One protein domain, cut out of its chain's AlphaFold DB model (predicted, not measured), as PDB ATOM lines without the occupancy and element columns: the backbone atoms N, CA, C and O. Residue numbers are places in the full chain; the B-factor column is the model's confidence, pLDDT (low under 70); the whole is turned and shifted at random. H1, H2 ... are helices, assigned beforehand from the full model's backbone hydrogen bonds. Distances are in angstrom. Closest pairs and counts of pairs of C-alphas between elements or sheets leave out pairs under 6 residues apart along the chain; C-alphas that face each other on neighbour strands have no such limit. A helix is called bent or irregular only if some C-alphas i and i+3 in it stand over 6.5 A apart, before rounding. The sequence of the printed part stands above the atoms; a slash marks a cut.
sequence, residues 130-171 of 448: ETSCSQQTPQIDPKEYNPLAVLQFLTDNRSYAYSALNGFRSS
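Overview. This is residues 130 to 171 of the 448 residues of the protein "Tyr recombinase domain-containing protein" of Choanephora cucurbitarum (UniProt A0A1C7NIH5). A long irregular lead-in, residues 130 to 146, runs into a small helical hairpin, in which H1 and H2 run opposite ways and meet loosely. The printed part has 42 residues with two named helices, H1 then H2, and no named strand; under half of its residues are in named elements, and the class is all helix. It is loose, with a radius of gyration of the C-alphas of 11.6 A, and elongated, spanning 29 by 18 by 16 A.

Along the chain. Residues 130 to 146 hold no named element. H1, residues 147 to 156, begins at C-alpha 147 (-48.357, 49.362, 27.247) and is 14.1 A long. H2, residues 162 to 171, is also 14.1 A long and ends at C-alpha 171 (-40.088, 39.515, 23.577).

Arrangement. H1 and H2 form a helical hairpin with a tight link of 5 residues. They only just touch, with 3 pairs of C-alphas within 8 A; the closest C-alphas, of Leu 154 and Leu 165, are 6.5 A apart. They run opposite ways at a shallow tilt of 32 degrees. In both helices every O i to N i+4 pair is within hydrogen-bond range. Residues 143 to 148, of which 147 and 148 belong to H1, stand free.

Size, cuts and confidence. The C-alphas farthest apart, of Pro 138 and Ser 163, are 30.4 A apart. The printed part has no cut. Its mean pLDDT is 74.7, and residues 130 to 143 are under 70.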
ATOM      1  N   GLU A 130     -46.238  39.593   6.818       51.34
ATOM      2  CA  GLU A 130     -45.476  40.739   7.361       51.34
ATOM      3  C   GLU A 130     -46.199  42.083   7.192       51.34
ATOM      4  O   GLU A 130     -45.999  43.019   7.962       51.34
ATOM      5  N   THR A 131     -47.100  42.154   6.214       51.97
ATOM      6  CA  THR A 131     -47.965  43.301   5.940       51.97
ATOM      7  C   THR A 131     -49.208  43.362   6.825       51.97
ATOM      8  O   THR A 131     -49.902  44.379   6.789       51.97
ATOM      9  N   SER A 132     -49.497  42.337   7.639       54.28
ATOM     10  CA  SER A 132     -50.717  42.290   8.453       54.28
ATOM     11  C   SER A 132     -50.771  43.415   9.486       54.28
ATOM     12  O   SER A 132     -51.848  43.928   9.760       54.28
ATOM     13  N   CYS A 133     -49.625  43.840  10.032       52.91
ATOM     14  CA  CYS A 133     -49.552  44.995  10.933       52.91
ATOM     15  C   CYS A 133     -49.804  46.323  10.199       52.91
ATOM     16  O   CYS A 133     -50.429  47.219  10.755       52.91
ATOM     17  N   SER A 134     -49.377  46.442   8.936       54.03
ATOM     18  CA  SER A 134     -49.565  47.648   8.113       54.03
ATOM     19  C   SER A 134     -50.996  47.818   7.591       54.03
ATOM     20  O   SER A 134     -51.338  48.891   7.102       54.03
ATOM     21  N   GLN A 135     -51.817  46.766   7.668       57.19
ATOM     22  CA  GLN A 135     -53.213  46.738   7.216       57.19
ATOM     23  C   GLN A 135     -54.227  46.798   8.374       57.19
ATOM     24  O   GLN A 135     -55.426  46.645   8.146       57.19
ATOM     25  N   GLN A 136     -53.767  47.005   9.614       60.56
ATOM     26  CA  GLN A 136     -54.655  47.193  10.762       60.56
ATOM     27  C   GLN A 136     -55.379  48.540  10.667       60.56
ATOM     28  O   GLN A 136     -54.785  49.552  10.295       60.56
ATOM     29  N   THR A 137     -56.667  48.541  11.021       56.12
ATOM     30  CA  THR A 137     -57.492  49.750  11.125       56.12
ATOM     31  C   THR A 137     -57.975  49.876  12.573       56.12
ATOM     32  O   THR A 137     -58.712  48.998  13.025       56.12
ATOM     33  N   PRO A 138     -57.600  50.937  13.308       63.19
ATOM     34  CA  PRO A 138     -56.750  52.052  12.885       63.19
ATOM     35  C   PRO A 138     -55.300  51.618  12.631       63.19
ATOM     36  O   PRO A 138     -54.853  50.601  13.155       63.19
ATOM     37  N   GLN A 139     -54.578  52.395  11.822       62.03
ATOM     38  CA  GLN A 139     -53.168  52.138  11.548       62.03
ATOM     39  C   GLN A 139     -52.367  52.352  12.841       62.03
ATOM     40  O   GLN A 139     -52.281  53.472  13.339       62.03
ATOM     41  N   ILE A 140     -51.821  51.276  13.406       63.22
ATOM     42  CA  ILE A 140     -51.008  51.319  14.628       63.22
ATOM     43  C   ILE A 140     -49.538  51.352  14.207       63.22
ATOM     44  O   ILE A 140     -49.122  50.512  13.408       63.22
ATOM     45  N   ASP A 141     -48.743  52.294  14.730       67.81
ATOM     46  CA  ASP A 141     -47.287  52.246  14.564       67.81
ATOM     47  C   ASP A 141     -46.744  51.022  15.327       67.81
ATOM     48  O   ASP A 141     -46.789  50.991  16.560       67.81
ATOM     49  N   PRO A 142     -46.210  49.997  14.636       61.06
ATOM     50  CA  PRO A 142     -45.728  48.780  15.284       61.06
ATOM     51  C   PRO A 142     -44.474  49.004  16.146       61.06
ATOM     52  O   PRO A 142     -44.032  48.076  16.828       61.06
ATOM     53  N   LYS A 143     -43.861  50.195  16.090       65.31
ATOM     54  CA  LYS A 143     -42.669  50.568  16.862       65.31
ATOM     55  C   LYS A 143     -42.984  51.461  18.061       65.31
ATOM     56  O   LYS A 143     -42.101  51.658  18.897       65.31
ATOM     57  N   GLU A 144     -44.204  51.977  18.169       70.56
ATOM     58  CA  GLU A 144     -44.605  52.810  19.296       70.56
ATOM     59  C   GLU A 144     -44.829  51.945  20.544       70.56
ATOM     60  O   GLU A 144     -45.551  50.942  20.528       70.56
ATOM     61  N   TYR A 145     -44.194  52.312  21.662       70.62
ATOM     62  CA  TYR A 145     -44.398  51.605  22.923       70.62
ATOM     63  C   TYR A 145     -45.776  51.935  23.505       70.62
ATOM     64  O   TYR A 145     -45.956  52.942  24.185       70.62
ATOM     65  N   ASN A 146     -46.744  51.044  23.283       77.56
ATOM     66  CA  ASN A 146     -48.092  51.164  23.830       77.56
ATOM     67  C   ASN A 146     -48.360  50.070  24.888       77.56
ATOM     68  O   ASN A 146     -48.748  48.948  24.543       77.56
ATOM     69  N   PRO A 147     -48.177  50.357  26.191       78.38
ATOM     70  CA  PRO A 147     -48.357  49.362  27.247       78.38
ATOM     71  C   PRO A 147     -49.803  48.856  27.365       78.38
ATOM     72  O   PRO A 147     -49.995  47.712  27.776       78.38
ATOM     73  N   LEU A 148     -50.808  49.655  26.975       79.56
ATOM     74  CA  LEU A 148     -52.203  49.208  26.940       79.56
ATOM     75  C   LEU A 148     -52.425  48.171  25.839       79.56
ATOM     76  O   LEU A 148     -53.072  47.164  26.096       79.56
ATOM     77  N   ALA A 149     -51.836  48.358  24.657       79.25
ATOM     78  CA  ALA A 149     -51.913  47.374  23.578       79.25
ATOM     79  C   ALA A 149     -51.235  46.048  23.965       79.25
ATOM     80  O   ALA A 149     -51.761  44.973  23.683       79.25
ATOM     81  N   VAL A 150     -50.102  46.107  24.679       80.94
ATOM     82  CA  VAL A 150     -49.440  44.902  25.210       80.94
ATOM     83  C   VAL A 150     -50.306  44.215  26.266       80.94
ATOM     84  O   VAL A 150     -50.432  42.993  26.252       80.94
ATOM     85  N   LEU A 151     -50.917  44.976  27.178       84.12
ATOM     86  CA  LEU A 151     -51.808  44.422  28.197       84.12
ATOM     87  C   LEU A 151     -53.060  43.797  27.573       84.12
ATOM     88  O   LEU A 151     -53.452  42.702  27.978       84.12
ATOM     89  N   GLN A 152     -53.640  44.455  26.570       84.12
ATOM     90  CA  GLN A 152     -54.776  43.958  25.803       84.12
ATOM     91  C   GLN A 152     -54.417  42.635  25.124       84.12
ATOM     92  O   GLN A 152     -55.068  41.627  25.375       84.12
ATOM     93  N   PHE A 153     -53.290  42.591  24.404       84.25
ATOM     94  CA  PHE A 153     -52.782  41.365  23.790       84.25
ATOM     95  C   PHE A 153     -52.610  40.227  24.807       84.25
ATOM     96  O   PHE A 153     -53.046  39.107  24.556       84.25
ATOM     97  N   LEU A 154     -51.998  40.484  25.968       85.88
ATOM     98  CA  LEU A 154     -51.809  39.455  26.998       85.88
ATOM     99  C   LEU A 154     -53.141  38.987  27.606       85.88
ATOM    100  O   LEU A 154     -53.275  37.809  27.936       85.88
ATOM    101  N   THR A 155     -54.116  39.887  27.734       87.12
ATOM    102  CA  THR A 155     -55.455  39.593  28.268       87.12
ATOM    103  C   THR A 155     -56.273  38.757  27.287       87.12
ATOM    104  O   THR A 155     -56.870  37.754  27.685       87.12
ATOM    105  N   ASP A 156     -56.223  39.101  26.001       86.62
ATOM    106  CA  ASP A 156     -56.887  38.366  24.918       86.62
ATOM    107  C   ASP A 156     -56.300  36.957  24.744       86.62
ATOM    108  O   ASP A 156     -56.986  36.022  24.337       86.62
ATOM    109  N   ASN A 157     -55.037  36.778  25.138       88.00
ATOM    110  CA  ASN A 157     -54.298  35.522  25.060       88.00
ATOM    111  C   ASN A 157     -54.180  34.800  26.418       88.00
ATOM    112  O   ASN A 157     -53.334  33.922  26.588       88.00
ATOM    113  N   ARG A 158     -55.049  35.103  27.393       88.19
ATOM    114  CA  ARG A 158     -55.036  34.488  28.741       88.19
ATOM    115  C   ARG A 158     -55.161  32.957  28.773       88.19
ATOM    116  O   ARG A 158     -54.948  32.357  29.821       88.19
ATOM    117  N   SER A 159     -55.542  32.332  27.658       90.06
ATOM    118  CA  SER A 159     -55.608  30.874  27.499       90.06
ATOM    119  C   SER A 159     -54.228  30.206  27.473       90.06
ATOM    120  O   SER A 159     -54.129  29.009  27.739       90.06
ATOM    121  N   TYR A 160     -53.159  30.952  27.179       86.69
ATOM    122  CA  TYR A 160     -51.795  30.435  27.246       86.69
ATOM    123  C   TYR A 160     -51.290  30.336  28.689       86.69
ATOM    124  O   TYR A 160     -51.635  31.134  29.559       86.69
ATOM    125  N   ALA A 161     -50.383  29.385  28.930       88.50
ATOM    126  CA  ALA A 161     -49.699  29.265  30.211       88.50
ATOM    127  C   ALA A 161     -48.924  30.548  30.563       88.50
ATOM    128  O   ALA A 161     -48.349  31.212  29.696       88.50
ATOM    129  N   TYR A 162     -48.830  30.852  31.861       85.25
ATOM    130  CA  TYR A 162     -48.142  32.046  32.364       85.25
ATOM    131  C   TYR A 162     -46.703  32.190  31.835       85.25
ATOM    132  O   TYR A 162     -46.267  33.290  31.497       85.25
ATOM    133  N   SER A 163     -45.963  31.083  31.720       77.94
ATOM    134  CA  SER A 163     -44.595  31.075  31.184       77.94
ATOM    135  C   SER A 163     -44.527  31.563  29.733       77.94
ATOM    136  O   SER A 163     -43.633  32.341  29.395       77.94
ATOM    137  N   ALA A 164     -45.493  31.174  28.897       81.94
ATOM    138  CA  ALA A 164     -45.598  31.612  27.509       81.94
ATOM    139  C   ALA A 164     -45.988  33.093  27.416       81.94
ATOM    140  O   ALA A 164     -45.331  33.854  26.707       81.94
ATOM    141  N   LEU A 165     -46.971  33.533  28.209       84.00
ATOM    142  CA  LEU A 165     -47.365  34.944  28.302       84.00
ATOM    143  C   LEU A 165     -46.208  35.840  28.760       84.00
ATOM    144  O   LEU A 165     -45.964  36.899  28.182       84.00
ATOM    145  N   ASN A 166     -45.435  35.399  29.754       82.75
ATOM    146  CA  ASN A 166     -44.246  36.120  30.199       82.75
ATOM    147  C   ASN A 166     -43.136  36.118  29.129       82.75
ATOM    148  O   ASN A 166     -42.396  37.098  29.010       82.75
ATOM    149  N   GLY A 167     -43.050  35.059  28.317       82.31
ATOM    150  CA  GLY A 167     -42.196  34.990  27.130       82.31
ATOM    151  C   GLY A 167     -42.581  36.017  26.059       82.31
ATOM    152  O   GLY A 167     -41.719  36.771  25.599       82.31
ATOM    153  N   PHE A 168     -43.870  36.123  25.717       84.31
ATOM    154  CA  PHE A 168     -44.377  37.141  24.788       84.31
ATOM    155  C   PHE A 168     -44.132  38.556  25.309       84.31
ATOM    156  O   PHE A 168     -43.546  39.376  24.604       84.31
ATOM    157  N   ARG A 169     -44.473  38.816  26.578       84.75
ATOM    158  CA  ARG A 169     -44.220  40.101  27.245       84.75
ATOM    159  C   ARG A 169     -42.748  40.506  27.156       84.75
ATOM    160  O   ARG A 169     -42.441  41.645  26.818       84.75
ATOM    161  N   SER A 170     -41.840  39.574  27.442       80.19
ATOM    162  CA  SER A 170     -40.394  39.824  27.401       80.19
ATOM    163  C   SER A 170     -39.893  40.078  25.976       80.19
ATOM    164  O   SER A 170     -39.047  40.946  25.770       80.19
ATOM    165  N   SER A 171     -40.446  39.366  24.993       80.88
ATOM    166  CA  SER A 171     -40.088  39.515  23.577       80.88
ATOM    167  C   SER A 171     -40.509  40.880  23.030       80.88
ATOM    168  O   SER A 171     -39.681  41.582  22.448       80.88
TER     169      SER A 171